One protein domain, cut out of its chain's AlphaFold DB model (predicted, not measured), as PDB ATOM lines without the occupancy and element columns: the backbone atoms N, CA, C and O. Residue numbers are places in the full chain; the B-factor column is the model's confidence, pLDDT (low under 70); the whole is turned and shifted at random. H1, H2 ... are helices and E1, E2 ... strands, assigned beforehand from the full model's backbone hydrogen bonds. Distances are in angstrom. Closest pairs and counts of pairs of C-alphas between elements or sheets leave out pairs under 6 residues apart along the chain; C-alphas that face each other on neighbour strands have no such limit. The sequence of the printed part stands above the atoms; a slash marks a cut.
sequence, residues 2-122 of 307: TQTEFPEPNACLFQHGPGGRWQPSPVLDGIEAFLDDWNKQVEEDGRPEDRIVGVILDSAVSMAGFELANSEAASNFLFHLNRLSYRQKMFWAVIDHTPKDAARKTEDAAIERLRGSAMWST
ATOM      1  N   THR A   2     -50.449  10.234  43.136       44.09
ATOM      2  CA  THR A   2     -49.803   9.183  43.936       44.09
ATOM      3  C   THR A   2     -49.446   7.992  43.055       44.09
ATOM      4  O   THR A   2     -50.091   7.747  42.041       44.09
ATOM      5  N   GLN A   3     -48.428   7.227  43.448       50.12
ATOM      6  CA  GLN A   3     -47.985   6.009  42.749       50.12
ATOM      7  C   GLN A   3     -49.095   4.939  42.645       50.12
ATOM      8  O   GLN A   3     -49.026   4.036  41.822       50.12
ATOM      9  N   THR A   4     -50.140   5.068  43.465       66.31
ATOM     10  CA  THR A   4     -51.363   4.258  43.438       66.31
ATOM     11  C   THR A   4     -52.276   4.551  42.244       66.31
ATOM     12  O   THR A   4     -53.049   3.681  41.866       66.31
ATOM     13  N   GLU A   5     -52.216   5.754  41.665       57.06
ATOM     14  CA  GLU A   5     -53.084   6.173  40.548       57.06
ATOM     15  C   GLU A   5     -52.481   5.830  39.178       57.06
ATOM     16  O   GLU A   5     -53.216   5.603  38.223       57.06
ATOM     17  N   PHE A   6     -51.150   5.748  39.096       57.47
ATOM     18  CA  PHE A   6     -50.402   5.416  37.883       57.47
ATOM     19  C   PHE A   6     -49.272   4.443  38.254       57.47
ATOM     20  O   PHE A   6     -48.150   4.876  38.526       57.47
ATOM     21  N   PRO A   7     -49.569   3.134  38.352       57.44
ATOM     22  CA  PRO A   7     -48.591   2.129  38.773       57.44
ATOM     23  C   PRO A   7     -47.530   1.858  37.700       57.44
ATOM     24  O   PRO A   7     -46.483   1.275  37.986       57.44
ATOM     25  N   GLU A   8     -47.807   2.263  36.463       60.44
ATOM     26  CA  GLU A   8     -46.926   2.097  35.320       60.44
ATOM     27  C   GLU A   8     -45.838   3.182  35.330       60.44
ATOM     28  O   GLU A   8     -46.129   4.353  35.594       60.44
ATOM     29  N   PRO A   9     -44.569   2.828  35.057       64.69
ATOM     30  CA  PRO A   9     -43.528   3.829  34.874       64.69
ATOM     31  C   PRO A   9     -43.896   4.749  33.705       64.69
ATOM     32  O   PRO A   9     -44.460   4.295  32.710       64.69
ATOM     33  N   ASN A  10     -43.540   6.036  33.813       65.62
ATOM     34  CA  ASN A  10     -43.720   6.988  32.719       65.62
ATOM     35  C   ASN A  10     -43.165   6.398  31.423       65.62
ATOM     36  O   ASN A  10     -42.020   5.940  31.381       65.62
ATOM     37  N   ALA A  11     -43.986   6.415  30.379       71.31
ATOM     38  CA  ALA A  11     -43.604   5.874  29.094       71.31
ATOM     39  C   ALA A  11     -42.385   6.633  28.540       71.31
ATOM     40  O   ALA A  11     -42.432   7.839  28.290       71.31
ATOM     41  N   CYS A  12     -41.281   5.911  28.365       84.31
ATOM     42  CA  CYS A  12     -40.060   6.432  27.771       84.31
ATOM     43  C   CYS A  12     -40.236   6.538  26.258       84.31
ATOM     44  O   CYS A  12     -40.572   5.548  25.621       84.31
ATOM     45  N   LEU A  13     -39.953   7.700  25.672       87.00
ATOM     46  CA  LEU A  13     -40.013   7.921  24.227       87.00
ATOM     47  C   LEU A  13     -38.784   7.381  23.494       87.00
ATOM     48  O   LEU A  13     -38.879   7.056  22.313       87.00
ATOM     49  N   PHE A  14     -37.655   7.241  24.184       88.69
ATOM     50  CA  PHE A  14     -36.413   6.705  23.642       88.69
ATOM     51  C   PHE A  14     -35.888   5.577  24.528       88.69
ATOM     52  O   PHE A  14     -36.059   5.586  25.746       88.69
ATOM     53  N   GLN A  15     -35.248   4.588  23.911       87.62
ATOM     54  CA  GLN A  15     -34.717   3.420  24.610       87.62
ATOM     55  C   GLN A  15     -33.477   2.859  23.909       87.62
ATOM     56  O   GLN A  15     -33.189   3.190  22.756       87.62
ATOM     57  N   HIS A  16     -32.758   1.968  24.591       85.00
ATOM     58  CA  HIS A  16     -31.717   1.172  23.951       85.00
ATOM     59  C   HIS A  16     -32.340   0.097  23.054       85.00
ATOM     60  O   HIS A  16     -33.114  -0.746  23.504       85.00
ATOM     61  N   GLY A  17     -31.972   0.123  21.779       81.62
ATOM     62  CA  GLY A  17     -32.317  -0.893  20.800       81.62
ATOM     63  C   GLY A  17     -31.359  -2.083  20.773       81.62
ATOM     64  O   GLY A  17     -30.352  -2.112  21.496       81.62
ATOM     65  N   PRO A  18     -31.619  -3.055  19.881       76.69
ATOM     66  CA  PRO A  18     -30.679  -4.128  19.585       76.69
ATOM     67  C   PRO A  18     -29.304  -3.552  19.208       76.69
ATOM     68  O   PRO A  18     -29.188  -2.720  18.310       76.69
ATOM     69  N   GLY A  19     -28.253  -3.965  19.921       78.75
ATOM     70  CA  GLY A  19     -26.898  -3.428  19.735       78.75
ATOM     71  C   GLY A  19     -26.573  -2.173  20.555       78.75
ATOM     72  O   GLY A  19     -25.551  -1.541  20.302       78.75
ATOM     73  N   GLY A  20     -27.414  -1.805  21.529       80.88
ATOM     74  CA  GLY A  20     -27.112  -0.772  22.527       80.88
ATOM     75  C   GLY A  20     -27.248   0.668  22.031       80.88
ATOM     76  O   GLY A  20     -26.930   1.594  22.768       80.88
ATOM     77  N   ARG A  21     -27.744   0.890  20.810       84.19
ATOM     78  CA  ARG A  21     -27.957   2.239  20.266       84.19
ATOM     79  C   ARG A  21     -29.259   2.842  20.780       84.19
ATOM     80  O   ARG A  21     -30.259   2.141  20.882       84.19
ATOM     81  N   TRP A  22     -29.250   4.140  21.058       85.50
ATOM     82  CA  TRP A  22     -30.462   4.892  21.379       85.50
ATOM     83  C   TRP A  22     -31.364   5.029  20.152       85.50
ATOM     84  O   TRP A  22     -30.902   5.462  19.095       85.50
ATOM     85  N   GLN A  23     -32.637   4.677  20.299       89.25
ATOM     86  CA  GLN A  23     -33.632   4.713  19.229       89.25
ATOM     87  C   GLN A  23     -35.033   5.038  19.776       89.25
ATOM     88  O   GLN A  23     -35.244   4.922  20.991       89.25
ATOM     89  N   PRO A  24     -35.993   5.402  18.901       90.56
ATOM     90  CA  PRO A  24     -37.399   5.503  19.270       90.56
ATOM     91  C   PRO A  24     -37.890   4.255  20.004       90.56
ATOM     92  O   PRO A  24     -37.525   3.119  19.693       90.56
ATOM     93  N   SER A  25     -38.688   4.488  21.036       90.88
ATOM     94  CA  SER A  25     -39.453   3.435  21.693       90.88
ATOM     95  C   SER A  25     -40.700   3.084  20.870       90.88
ATOM     96  O   SER A  25     -41.190   3.934  20.125       90.88
ATOM     97  N   PRO A  26     -41.310   1.907  21.103       90.25
ATOM     98  CA  PRO A  26     -42.622   1.578  20.550       90.25
ATOM     99  C   PRO A  26     -43.703   2.615  20.880       90.25
ATOM    100  O   PRO A  26     -44.663   2.767  20.134       90.25
ATOM    101  N   VAL A  27     -43.553   3.334  21.997       90.25
ATOM    102  CA  VAL A  27     -44.473   4.405  22.391       90.25
ATOM    103  C   VAL A  27     -44.328   5.600  21.458       90.25
ATOM    104  O   VAL A  27     -45.330   6.104  20.962       90.25
ATOM    105  N   LEU A  28     -43.094   6.039  21.191       90.88
ATOM    106  CA  LEU A  28     -42.851   7.124  20.243       90.88
ATOM    107  C   LEU A  28     -43.289   6.721  18.832       90.88
ATOM    108  O   LEU A  28     -43.998   7.493  18.197       90.88
ATOM    109  N   ASP A  29     -42.976   5.500  18.393       93.19
ATOM    110  CA  ASP A  29     -43.424   4.978  17.095       93.19
ATOM    111  C   ASP A  29     -44.960   4.967  16.981       93.19
ATOM    112  O   ASP A  29     -45.518   5.342  15.951       93.19
ATOM    113  N   GLY A  30     -45.661   4.585  18.054       93.56
ATOM    114  CA  GLY A  30     -47.123   4.616  18.115       93.56
ATOM    115  C   GLY A  30     -47.697   6.034  18.048       93.56
ATOM    116  O   GLY A  30     -48.679   6.262  17.344       93.56
ATOM    117  N   ILE A  31     -47.069   6.996  18.733       92.69
ATOM    118  CA  ILE A  31     -47.436   8.418  18.639       92.69
ATOM    119  C   ILE A  31     -47.235   8.919  17.207       92.69
ATOM    120  O   ILE A  31     -48.106   9.595  16.667       92.69
ATOM    121  N   GLU A  32     -46.113   8.578  16.570       94.44
ATOM    122  CA  GLU A  32     -45.837   8.966  15.186       94.44
ATOM    123  C   GLU A  32     -46.893   8.439  14.217       94.44
ATOM    124  O   GLU A  32     -47.433   9.219  13.432       94.44
ATOM    125  N   ALA A  33     -47.212   7.144  14.307       95.69
ATOM    126  CA  ALA A  33     -48.227   6.515  13.472       95.69
ATOM    127  C   ALA A  33     -49.601   7.162  13.680       95.69
ATOM    128  O   ALA A  33     -50.249   7.549  12.713       95.69
ATOM    129  N   PHE A  34     -50.006   7.372  14.938       96.31
ATOM    130  CA  PHE A  34     -51.274   8.022  15.260       96.31
ATOM    131  C   PHE A  34     -51.390   9.421  14.638       96.31
ATOM    132  O   PHE A  34     -52.419   9.752  14.054       96.31
ATOM    133  N   LEU A  35     -50.344  10.243  14.748       96.00
ATOM    134  CA  LEU A  35     -50.336  11.605  14.206       96.00
ATOM    135  C   LEU A  35     -50.433  11.620  12.676       96.00
ATOM    136  O   LEU A  35     -51.135  12.462  12.110       96.00
ATOM    137  N   ASP A  36     -49.724  10.705  12.014       95.62
ATOM    138  CA  ASP A  36     -49.737  10.582  10.558       95.62
ATOM    139  C   ASP A  36     -51.102  10.088  10.058       95.62
ATOM    140  O   ASP A  36     -51.678  10.689   9.148       95.62
ATOM    141  N   ASP A  37     -51.641   9.040  10.686       97.12
ATOM    142  CA  ASP A  37     -52.926   8.441  10.330       97.12
ATOM    143  C   ASP A  37     -54.084   9.416  10.575       97.12
ATOM    144  O   ASP A  37     -54.937   9.588   9.702       97.12
ATOM    145  N   TRP A  38     -54.087  10.112  11.718       96.56
ATOM    146  CA  TRP A  38     -55.105  11.113  12.038       96.56
ATOM    147  C   TRP A  38     -55.137  12.228  10.997       96.56
ATOM    148  O   TRP A  38     -56.180  12.515  10.411       96.56
ATOM    149  N   ASN A  39     -53.985  12.847  10.729       96.00
ATOM    150  CA  ASN A  39     -53.929  13.963   9.792       96.00
ATOM    151  C   ASN A  39     -54.248  13.538   8.361       96.00
ATOM    152  O   ASN A  39     -54.841  14.315   7.620       96.00
ATOM    153  N   LYS A  40     -53.887  12.314   7.971       95.75
ATOM    154  CA  LYS A  40     -54.276  11.763   6.676       95.75
ATOM    155  C   LYS A  40     -55.794  11.583   6.578       95.75
ATOM    156  O   LYS A  40     -56.382  12.042   5.604       95.75
ATOM    157  N   GLN A  41     -56.420  10.975   7.588       96.94
ATOM    158  CA  GLN A  41     -57.870  10.760   7.621       96.94
ATOM    159  C   GLN A  41     -58.639  12.083   7.549       96.94
ATOM    160  O   GLN A  41     -59.601  12.207   6.800       96.94
ATOM    161  N   VAL A  42     -58.198  13.087   8.305       96.38
ATOM    162  CA  VAL A  42     -58.836  14.408   8.346       96.38
ATOM    163  C   VAL A  42     -58.807  15.114   6.981       96.38
ATOM    164  O   VAL A  42     -59.797  15.734   6.586       96.38
ATOM    165  N   GLU A  43     -57.700  15.000   6.243       94.19
ATOM    166  CA  GLU A  43     -57.591  15.535   4.878       94.19
ATOM    167  C   GLU A  43     -58.496  14.767   3.897       94.19
ATOM    168  O   GLU A  43     -59.161  15.379   3.061       94.19
ATOM    169  N   GLU A  44     -58.571  13.437   4.014       96.38
ATOM    170  CA  GLU A  44     -59.452  12.593   3.189       96.38
ATOM    171  C   GLU A  44     -60.944  12.864   3.452       96.38
ATOM    172  O   GLU A  44     -61.744  12.869   2.514       96.38
ATOM    173  N   ASP A  45     -61.309  13.167   4.699       97.25
ATOM    174  CA  ASP A  45     -62.669  13.536   5.108       97.25
ATOM    175  C   ASP A  45     -63.056  14.975   4.718       97.25
ATOM    176  O   ASP A  45     -64.202  15.382   4.923       97.25
ATOM    177  N   GLY A  46     -62.119  15.769   4.186       96.00
ATOM    178  CA  GLY A  46     -62.351  17.164   3.811       96.00
ATOM    179  C   GLY A  46     -62.544  18.112   4.999       96.00
ATOM    180  O   GLY A  46     -63.257  19.105   4.856       96.00
ATOM    181  N   ARG A  47     -61.921  17.818   6.151       95.75
ATOM    182  CA  ARG A  47     -62.013  18.603   7.401       95.75
ATOM    183  C   ARG A  47     -60.667  19.213   7.824       95.75
ATOM    184  O   ARG A  47     -60.227  18.987   8.948       95.75
ATOM    185  N   PRO A  48     -59.952  19.958   6.961       91.25
ATOM    186  CA  PRO A  48     -58.573  20.397   7.222       91.25
ATOM    187  C   PRO A  48     -58.379  21.187   8.534       91.25
ATOM    188  O   PRO A  48     -57.262  21.271   9.044       91.25
ATOM    189  N   GLU A  49     -59.444  21.759   9.092       93.56
ATOM    190  CA  GLU A  49     -59.483  22.411  10.401       93.56
ATOM    191  C   GLU A  49     -59.220  21.476  11.596       93.56
ATOM    192  O   GLU A  49     -58.693  21.939  12.607       93.56
ATOM    193  N   ASP A  50     -59.508  20.175  11.477       95.12
ATOM    194  CA  ASP A  50     -59.327  19.171  12.543       95.12
ATOM    195  C   ASP A  50     -57.885  18.619  12.602       95.12
ATOM    196  O   ASP A  50     -57.561  17.700  13.368       95.12
ATOM    197  N   ARG A  51     -56.993  19.154  11.761       94.62
ATOM    198  CA  ARG A  51     -55.618  18.682  11.639       94.62
ATOM    199  C   ARG A  51     -54.812  19.012  12.894       94.62
ATOM    200  O   ARG A  51     -54.768  20.148  13.363       94.62
ATOM    201  N   ILE A  52     -54.039  18.041  13.369       95.81
ATOM    202  CA  ILE A  52     -53.028  18.265  14.398       95.81
ATOM    203  C   ILE A  52     -51.862  19.038  13.769       95.81
ATOM    204  O   ILE A  52     -51.195  18.572  12.842       95.81
ATOM    205  N   VAL A  53     -51.619  20.252  14.265       94.88
ATOM    206  CA  VAL A  53     -50.559  21.149  13.763       94.88
ATOM    207  C   VAL A  53     -49.292  21.134  14.618       94.88
ATOM    208  O   VAL A  53     -48.244  21.615  14.177       94.88
ATOM    209  N   GLY A  54     -49.359  20.563  15.820       94.88
ATOM    210  CA  GLY A  54     -48.201  20.431  16.685       94.88
ATOM    211  C   GLY A  54     -48.431  19.605  17.939       94.88
ATOM    212  O   GLY A  54     -49.557  19.261  18.286       94.88
ATOM    213  N   VAL A  55     -47.320  19.301  18.603       93.81
ATOM    214  CA  VAL A  55     -47.237  18.456  19.797       93.81
ATOM    215  C   VAL A  55     -46.513  19.225  20.897       93.81
ATOM    216  O   VAL A  55     -45.488  19.860  20.639       93.81
ATOM    217  N   ILE A  56     -47.031  19.158  22.125       92.62
ATOM    218  CA  ILE A  56     -46.369  19.685  23.325       92.62
ATOM    219  C   ILE A  56     -45.891  18.498  24.162       92.62
ATOM    220  O   ILE A  56     -46.690  17.638  24.528       92.62
ATOM    221  N   LEU A  57     -44.593  18.455  24.456       89.00
ATOM    222  CA  LEU A  57     -43.952  17.431  25.276       89.00
ATOM    223  C   LEU A  57     -43.592  18.010  26.651       89.00
ATOM    224  O   LEU A  57     -42.679  18.832  26.743       89.00
ATOM    225  N   ASP A  58     -44.273  17.550  27.702       84.94
ATOM    226  CA  ASP A  58     -44.080  17.987  29.092       84.94
ATOM    227  C   ASP A  58     -43.748  16.793  30.016       84.94
ATOM    228  O   ASP A  58     -44.613  15.974  30.309       84.94
ATOM    229  N   SER A  59     -42.514  16.586  30.482       77.38
ATOM    230  CA  SER A  59     -41.264  17.300  30.187       77.38
ATOM    231  C   SER A  59     -40.236  16.354  29.559       77.38
ATOM    232  O   SER A  59     -40.281  15.134  29.759       77.38
ATOM    233  N   ALA A  60     -39.260  16.909  28.835       76.88
ATOM    234  CA  ALA A  60     -38.163  16.148  28.235       76.88
ATOM    235  C   ALA A  60     -37.448  15.257  29.261       76.88
ATOM    236  O   ALA A  60     -37.173  14.096  28.975       76.88
ATOM    237  N   VAL A  61     -37.200  15.768  30.474       70.94
ATOM    238  CA  VAL A  61     -36.534  15.024  31.558       70.94
ATOM    239  C   VAL A  61     -37.280  13.736  31.902       70.94
ATOM    240  O   VAL A  61     -36.658  12.708  32.149       70.94
ATOM    241  N   SER A  62     -38.611  13.798  31.950       70.12
ATOM    242  CA  SER A  62     -39.449  12.688  32.404       70.12
ATOM    243  C   SER A  62     -39.747  11.677  31.303       70.12
ATOM    244  O   SER A  62     -39.935  10.502  31.605       70.12
ATOM    245  N   MET A  63     -39.793  12.125  30.047       71.06
ATOM    246  CA  MET A  63     -40.254  11.308  28.922       71.06
ATOM    247  C   MET A  63     -39.139  10.852  27.981       71.06
ATOM    248  O   MET A  63     -39.358   9.941  27.192       71.06
ATOM    249  N   ALA A  64     -37.935  11.426  28.040       69.88
ATOM    250  CA  ALA A  64     -36.857  11.050  27.124       69.88
ATOM    251  C   ALA A  64     -36.385   9.592  27.295       69.88
ATOM    252  O   ALA A  64     -35.880   9.002  26.346       69.88
ATOM    253  N   GLY A  65     -36.571   8.988  28.474       67.75
ATOM    254  CA  GLY A  65     -36.132   7.615  28.759       67.75
ATOM    255  C   GLY A  65     -34.652   7.472  29.114       67.75
ATOM    256  O   GLY A  65     -34.131   6.362  29.202       67.75
ATOM    257  N   PHE A  66     -33.970   8.594  29.340       65.06
ATOM    258  CA  PHE A  66     -32.579   8.667  29.773       65.06
ATOM    259  C   PHE A  66     -32.342   9.936  30.589       65.06
ATOM    260  O   PHE A  66     -33.071  10.921  30.468       65.06
ATOM    261  N   GLU A  67     -31.280   9.948  31.394       64.31
ATOM    262  CA  GLU A  67     -30.823  11.195  32.002       64.31
ATOM    263  C   GLU A  67     -30.316  12.135  30.905       64.31
ATOM    264  O   GLU A  67     -29.377  11.783  30.199       64.31
ATOM    265  N   LEU A  68     -30.851  13.357  30.791       58.41
ATOM    266  CA  LEU A  68     -30.415  14.357  29.793       58.41
ATOM    267  C   LEU A  68     -28.917  14.743  29.882       58.41
ATOM    268  O   LEU A  68     -28.405  15.462  29.027       58.41
ATOM    269  N   ALA A  69     -28.197  14.283  30.914       60.16
ATOM    270  CA  ALA A  69     -26.735  14.346  30.982       60.16
ATOM    271  C   ALA A  69     -26.047  13.370  30.005       60.16
ATOM    272  O   ALA A  69     -24.887  13.572  29.640       60.16
ATOM    273  N   ASN A  70     -26.755  12.334  29.549       72.12
ATOM    274  CA  ASN A  70     -26.309  11.434  28.500       72.12
ATOM    275  C   ASN A  70     -26.342  12.171  27.153       72.12
ATOM    276  O   ASN A  70     -27.362  12.235  26.466       72.12
ATOM    277  N   SER A  71     -25.196  12.755  26.807       70.00
ATOM    278  CA  SER A  71     -25.030  13.577  25.606       70.00
ATOM    279  C   SER A  71     -25.412  12.855  24.311       70.00
ATOM    280  O   SER A  71     -26.024  13.471  23.442       70.00
ATOM    281  N   GLU A  72     -25.111  11.560  24.184       76.31
ATOM    282  CA  GLU A  72     -25.450  10.764  23.002       76.31
ATOM    283  C   GLU A  72     -26.966  10.594  22.868       76.31
ATOM    284  O   GLU A  72     -27.540  10.870  21.811       76.31
ATOM    285  N   ALA A  73     -27.627  10.204  23.957       77.81
ATOM    286  CA  ALA A  73     -29.067  10.001  23.985       77.81
ATOM    287  C   ALA A  73     -29.830  11.307  23.709       77.81
ATOM    288  O   ALA A  73     -30.706  11.343  22.843       77.81
ATOM    289  N   ALA A  74     -29.428  12.406  24.362       77.81
ATOM    290  CA  ALA A  74     -30.008  13.735  24.161       77.81
ATOM    291  C   ALA A  74     -29.845  14.212  22.713       77.81
ATOM    292  O   ALA A  74     -30.784  14.748  22.120       77.81
ATOM    293  N   SER A  75     -28.672  13.971  22.120       78.75
ATOM    294  CA  SER A  75     -28.407  14.294  20.716       78.75
ATOM    295  C   SER A  75     -29.348  13.538  19.788       78.75
ATOM    296  O   SER A  75     -30.030  14.156  18.970       78.75
ATOM    297  N   ASN A  76     -29.401  12.212  19.921       83.50
ATOM    298  CA  ASN A  76     -30.191  11.356  19.041       83.50
ATOM    299  C   ASN A  76     -31.688  11.648  19.166       83.50
ATOM    300  O   ASN A  76     -32.366  11.765  18.146       83.50
ATOM    301  N   PHE A  77     -32.177  11.853  20.388       86.44
ATOM    302  CA  PHE A  77     -33.564  12.224  20.649       86.44
ATOM    303  C   PHE A  77     -33.939  13.554  19.984       86.44
ATOM    304  O   PHE A  77     -34.898  13.615  19.215       86.44
ATOM    305  N   LEU A  78     -33.155  14.617  20.200       86.06
ATOM    306  CA  LEU A  78     -33.452  15.925  19.612       86.06
ATOM    307  C   LEU A  78     -33.332  15.908  18.082       86.06
ATOM    308  O   LEU A  78     -34.139  16.541  17.397       86.06
ATOM    309  N   PHE A  79     -32.350  15.191  17.521       87.19
ATOM    310  CA  PHE A  79     -32.238  15.031  16.068       87.19
ATOM    311  C   PHE A  79     -33.431  14.283  15.481       87.19
ATOM    312  O   PHE A  79     -33.924  14.675  14.421       87.19
ATOM    313  N   HIS A  80     -33.890  13.233  16.164       89.81
ATOM    314  CA  HIS A  80     -35.078  12.486  15.773       89.81
ATOM    315  C   HIS A  80     -36.305  13.396  15.755       89.81
ATOM    316  O   HIS A  80     -36.924  13.537  14.704       89.81
ATOM    317  N   LEU A  81     -36.576  14.120  16.846       89.56
ATOM    318  CA  LEU A  81     -37.709  15.049  16.924       89.56
ATOM    319  C   LEU A  81     -37.651  16.166  15.872       89.56
ATOM    320  O   LEU A  81     -38.677  16.539  15.307       89.56
ATOM    321  N   ASN A  82     -36.465  16.694  15.557       88.50
ATOM    322  CA  ASN A  82     -36.324  17.710  14.512       88.50
ATOM    323  C   ASN A  82     -36.655  17.146  13.119       88.50
ATOM    324  O   ASN A  82     -37.388  17.764  12.344       88.50
ATOM    325  N   ARG A  83     -36.163  15.939  12.804       90.19
ATOM    326  CA  ARG A  83     -36.501  15.249  11.549       90.19
ATOM    327  C   ARG A  83     -37.983  14.899  11.486       90.19
ATOM    328  O   ARG A  83     -38.591  15.082  10.435       90.19
ATOM    329  N   LEU A  84     -38.553  14.455  12.602       91.19
ATOM    330  CA  LEU A  84     -39.966  14.137  12.738       91.19
ATOM    331  C   LEU A  84     -40.850  15.365  12.491       91.19
ATOM    332  O   LEU A  84     -41.712  15.330  11.617       91.19
ATOM    333  N   SER A  85     -40.565  16.481  13.168       91.69
ATOM    334  CA  SER A  85     -41.238  17.770  12.957       91.69
ATOM    335  C   SER A  85     -41.229  18.189  11.482       91.69
ATOM    336  O   SER A  85     -42.255  18.607  10.942       91.69
ATOM    337  N   TYR A  86     -40.086  18.036  10.804       90.12
ATOM    338  CA  TYR A  86     -39.972  18.341   9.380       90.12
ATOM    339  C   TYR A  86     -40.796  17.386   8.504       90.12
ATOM    340  O   TYR A  86     -41.533  17.845   7.631       90.12
ATOM    341  N   ARG A  87     -40.690  16.074   8.748       93.31
ATOM    342  CA  ARG A  87     -41.411  15.020   8.016       93.31
ATOM    343  C   ARG A  87     -42.924  15.211   8.105       93.31
ATOM    344  O   ARG A  87     -43.597  15.165   7.081       93.31
ATOM    345  N   GLN A  88     -43.431  15.468   9.307       93.00
ATOM    346  CA  GLN A  88     -44.862  15.606   9.586       93.00
ATOM    347  C   GLN A  88     -45.414  17.000   9.271       93.00
ATOM    348  O   GLN A  88     -46.626  17.198   9.261       93.00
ATOM    349  N   LYS A  89     -44.539  17.986   9.015       91.62
ATOM    350  CA  LYS A  89     -44.909  19.406   8.878       91.62
ATOM    351  C   LYS A  89     -45.700  19.913  10.096       91.62
ATOM    352  O   LYS A  89     -46.682  20.642   9.946       91.62
ATOM    353  N   MET A  90     -45.257  19.525  11.291       93.81
ATOM    354  CA  MET A  90     -45.840  19.912  12.580       93.81
ATOM    355  C   MET A  90     -44.779  20.549  13.471       93.81
ATOM    356  O   MET A  90     -43.595  20.211  13.372       93.81
ATOM    357  N   PHE A  91     -45.180  21.450  14.369       92.62
ATOM    358  CA  PHE A  91     -44.261  21.928  15.399       92.62
ATOM    359  C   PHE A  91     -44.203  20.942  16.570       92.62
ATOM    360  O   PHE A  91     -45.205  20.341  16.942       92.62
ATOM    361  N   TRP A  92     -43.028  20.802  17.172       92.44
ATOM    362  CA  TRP A  92     -42.847  20.076  18.427       92.44
ATOM    363  C   TRP A  92     -42.297  21.056  19.461       92.44
ATOM    364  O   TRP A  92     -41.184  21.564  19.308       92.44
ATOM    365  N   ALA A  93     -43.096  21.359  20.480       92.56
ATOM    366  CA  ALA A  93     -42.709  22.198  21.604       92.56
ATOM    367  C   ALA A  93     -42.287  21.295  22.764       92.56
ATOM    368  O   ALA A  93     -43.090  20.528  23.284       92.56
ATOM    369  N   VAL A  94     -41.017  21.369  23.152       88.31
ATOM    370  CA  VAL A  94     -40.448  20.527  24.206       88.31
ATOM    371  C   VAL A  94     -40.191  21.379  25.440       88.31
ATOM    372  O   VAL A  94     -39.429  22.343  25.369       88.31
ATOM    373  N   ILE A  95     -40.825  21.024  26.556       87.56
ATOM    374  CA  ILE A  95     -40.626  21.672  27.852       87.56
ATOM    375  C   ILE A  95     -39.496  20.947  28.576       87.56
ATOM    376  O   ILE A  95     -39.531  19.728  28.750       87.56
ATOM    377  N   ASP A  96     -38.483  21.698  28.996       80.31
ATOM    378  CA  ASP A  96     -37.372  21.189  29.794       80.31
ATOM    379  C   ASP A  96     -37.095  22.118  30.981       80.31
ATOM    380  O   ASP A  96     -37.453  23.300  30.976       80.31
ATOM    381  N   HIS A  97     -36.458  21.576  32.015       77.81
ATOM    382  CA  HIS A  97     -36.147  22.297  33.240       77.81
ATOM    383  C   HIS A  97     -34.646  22.550  33.359       77.81
ATOM    384  O   HIS A  97     -33.822  21.634  33.294       77.81
ATOM    385  N   THR A  98     -34.269  23.797  33.649       70.81
ATOM    386  CA  THR A  98     -32.892  24.101  34.047       70.81
ATOM    387  C   THR A  98     -32.557  23.393  35.370       70.81
ATOM    388  O   THR A  98     -33.376  23.424  36.297       70.81
ATOM    389  N   PRO A  99     -31.364  22.786  35.524       66.19
ATOM    390  CA  PRO A  99     -30.909  22.228  36.795       66.19
ATOM    391  C   PRO A  99     -30.982  23.252  37.927       66.19
ATOM    392  O   PRO A  99     -30.666  24.422  37.724       66.19
ATOM    393  N   LYS A 100     -31.287  22.796  39.148       62.34
ATOM    394  CA  LYS A 100     -31.321  23.657  40.345       62.34
ATOM    395  C   LYS A 100     -30.013  24.440  40.559       62.34
ATOM    396  O   LYS A 100     -30.060  25.589  40.980       62.34
ATOM    397  N   ASP A 101     -28.866  23.862  40.196       57.09
ATOM    398  CA  ASP A 101     -27.547  24.498  40.349       57.09
ATOM    399  C   ASP A 101     -27.227  25.542  39.264       57.09
ATOM    400  O   ASP A 101     -26.321  26.358  39.437       57.09
ATOM    401  N   ALA A 102     -27.984  25.567  38.161       55.81
ATOM    402  CA  ALA A 102     -27.797  26.537  37.082       55.81
ATOM    403  C   ALA A 102     -28.247  27.957  37.475       55.81
ATOM    404  O   ALA A 102     -27.817  28.928  36.857       55.81
ATOM    405  N   ALA A 103     -29.039  28.096  38.546       50.88
ATOM    406  CA  ALA A 103     -29.440  29.384  39.114       50.88
ATOM    407  C   ALA A 103     -28.251  30.229  39.619       50.88
ATOM    408  O   ALA A 103     -28.388  31.435  39.795       50.88
ATOM    409  N   ARG A 104     -27.073  29.620  39.831       46.09
ATOM    410  CA  ARG A 104     -25.841  30.323  40.237       46.09
ATOM    411  C   ARG A 104     -25.111  31.017  39.082       46.09
ATOM    412  O   ARG A 104     -24.128  31.704  39.331       46.09
ATOM    413  N   LYS A 105     -25.564  30.824  37.841       50.78
ATOM    414  CA  LYS A 105     -24.951  31.381  36.629       50.78
ATOM    415  C   LYS A 105     -25.922  32.315  35.916       50.78
ATOM    416  O   LYS A 105     -26.326  32.071  34.785       50.78
ATOM    417  N   THR A 106     -26.340  33.371  36.605       52.47
ATOM    418  CA  THR A 106     -27.257  34.396  36.075       52.47
ATOM    419  C   THR A 106     -26.696  35.148  34.862       52.47
ATOM    420  O   THR A 106     -27.461  35.785  34.147       52.47
ATOM    421  N   GLU A 107     -25.385  35.061  34.614       51.59
ATOM    422  CA  GLU A 107     -24.711  35.665  33.458       51.59
ATOM    423  C   GLU A 107     -24.744  34.784  32.189       51.59
ATOM    424  O   GLU A 107     -24.581  35.315  31.090       51.59
ATOM    425  N   ASP A 108     -24.992  33.473  32.316       53.28
ATOM    426  CA  ASP A 108     -24.967  32.526  31.192       53.28
ATOM    427  C   ASP A 108     -26.306  32.522  30.432       53.28
ATOM    428  O   ASP A 108     -27.401  32.584  31.017       53.28
ATOM    429  N   ALA A 109     -26.235  32.372  29.106       59.41
ATOM    430  CA  ALA A 109     -27.430  32.268  28.272       59.41
ATOM    431  C   ALA A 109     -28.277  31.049  28.690       59.41
ATOM    432  O   ALA A 109     -27.740  30.000  29.041       59.41
ATOM    433  N   ALA A 110     -29.608  31.149  28.601       63.81
ATOM    434  CA  ALA A 110     -30.536  30.076  28.995       63.81
ATOM    435  C   ALA A 110     -30.158  28.692  28.444       63.81
ATOM    436  O   ALA A 110     -30.231  27.682  29.134       63.81
ATOM    437  N   ILE A 111     -29.698  28.676  27.194       64.12
ATOM    438  CA  ILE A 111     -29.271  27.485  26.461       64.12
ATOM    439  C   ILE A 111     -28.063  26.808  27.122       64.12
ATOM    440  O   ILE A 111     -27.993  25.582  27.175       64.12
ATOM    441  N   GLU A 112     -27.124  27.591  27.647       63.34
ATOM    442  CA  GLU A 112     -25.923  27.093  28.326       63.34
ATOM    443  C   GLU A 112     -26.255  26.509  29.705       63.34
ATOM    444  O   GLU A 112     -25.523  25.658  30.215       63.34
ATOM    445  N   ARG A 113     -27.399  26.909  30.275       65.38
ATOM    446  CA  ARG A 113     -27.939  26.399  31.539       65.38
ATOM    447  C   ARG A 113     -28.734  25.092  31.394       65.38
ATOM    448  O   ARG A 113     -29.004  24.461  32.413       65.38
ATOM    449  N   LEU A 114     -29.095  24.654  30.185       64.50
ATOM    450  CA  LEU A 114     -29.811  23.386  29.963       64.50
ATOM    451  C   LEU A 114     -28.874  22.164  30.075       64.50
ATOM    452  O   LEU A 114     -27.695  22.227  29.716       64.50
ATOM    453  N   ARG A 115     -29.385  21.016  30.552       59.00
ATOM    454  CA  ARG A 115     -28.610  19.752  30.588       59.00
ATOM    455  C   ARG A 115     -28.375  19.256  29.160       59.00
ATOM    456  O   ARG A 115     -29.316  19.197  28.385       59.00
ATOM    457  N   GLY A 116     -27.139  18.900  28.799       57.84
ATOM    458  CA  GLY A 116     -26.812  18.555  27.404       57.84
ATOM    459  C   GLY A 116     -26.769  19.776  26.467       57.84
ATOM    460  O   GLY A 116     -27.036  19.652  25.271       57.84
ATOM    461  N   SER A 117     -26.449  20.955  27.022       57.22
ATOM    462  CA  SER A 117     -26.493  22.306  26.425       57.22
ATOM    463  C   SER A 117     -26.073  22.430  24.955       57.22
ATOM    464  O   SER A 117     -26.712  23.158  24.192       57.22
ATOM    465  N   ALA A 118     -25.043  21.698  24.518       62.91
ATOM    466  CA  ALA A 118     -24.565  21.751  23.136       62.91
ATOM    467  C   ALA A 118     -25.672  21.414  22.117       62.91
ATOM    468  O   ALA A 118     -25.786  22.073  21.080       62.91
ATOM    469  N   MET A 119     -26.545  20.454  22.428       70.75
ATOM    470  CA  MET A 119     -27.600  20.022  21.507       70.75
ATOM    471  C   MET A 119     -28.819  20.938  21.518       70.75
ATOM    472  O   MET A 119     -29.406  21.201  20.469       70.75
ATOM    473  N   TRP A 120     -29.146  21.517  22.672       71.25
ATOM    474  CA  TRP A 120     -30.191  22.536  22.786       71.25
ATOM    475  C   TRP A 120     -29.828  23.829  22.053       71.25
ATOM    476  O   TRP A 120     -30.699  24.522  21.530       71.25
ATOM    477  N   SER A 121     -28.534  24.136  21.951       71.00
ATOM    478  CA  SER A 121     -28.056  25.287  21.183       71.00
ATOM    479  C   SER A 121     -28.141  25.086  19.671       71.00
ATOM    480  O   SER A 121     -28.297  26.055  18.930       71.00
ATOM    481  N   THR A 122     -28.094  23.844  19.185       74.69
ATOM    482  CA  THR A 122     -27.940  23.531  17.756       74.69
ATOM    483  C   THR A 122     -29.236  23.037  17.126       74.69
ATOM    484  O   THR A 122     -29.670  23.608  16.124       74.69
TER     485      THR A 122
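This is residues 2 to 122 of the 307 residues of an uncharacterized protein of Sphingomonas abaci (UniProt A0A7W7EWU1). A parallel pair of strands, E3 and E4, and a small antiparallel hairpin, E1 and E2, both pack on the long helix H3; the other long helix, H1, reaches toward one end of the long axis and H4 lies toward the other. Residues 2 to 9 stick out. The printed part has 121 residues, in order E1 E2 H1 E3 H2 H3 E4 H4 H5, a mixed class of helices and strands. It is only just loose, close to compact, with a radius of gyration of the C-alphas of 16.7 A, and spans 53 by 36 by 34 A.

Find C-alpha 54 at (-48.201, 20.431, 16.685), where E3, residues 54 to 58, begins; E4 is residues 91 to 95. H3, residues 71 to 88, runs 25.6 A. H1, residues 26 to 44, runs 26.6 A from C-alpha 26 at (-42.622, 1.578, 20.550). Look also for E1 at 14 to 16, E2 at 22 to 24, H2 at 60 to 63, H4 at 100 to 104 and H5 at 117 to 122.

Between E3 and E4, N 57 and O 93 are 2.8 A apart; with H2 and H3 they make a strand-helix-strand unit, parallel neighbours joined through helices by a right-handed crossover. The closest C-alphas of H3 and E4, Ser 85 and Phe 91, are 5.7 A apart; those of H2 and E4, Ala 60 and Ile 95, 6.1 A. Those of H3 and E2, Trp 22 and Ala 73, are 5.9 A apart. In the hairpin, N 15 and O 23 are 2.9 A apart. H3, with residues 74 to 78 alone, and H5 only just touch, with 3 pairs of C-alphas within 8 A, the closest Ser 75 and Met 119 at 5.8 A. H1 and H3 are close but not clearly touching, Asp 36 to Gln 88 at 7.1 A between C-alphas, at a shallow tilt of 12 degrees, the same way. H4 and H3 are apart. Every O i to N i+4 pair is within hydrogen-bond range in H1, H3 and H5; H4 has 0 of 1, with 1 of 2 O i to N i+3 pairs, and H2 is too short for an O i to N i+4 pair.

The farthest C-alphas, Asp 45 and Arg 104, are 53.6 A apart. The printed part has no cut; the link from H4 to H5 is long. Look for pLDDT under 70 at residues 2 to 10, 64 to 69 and 99 to 118.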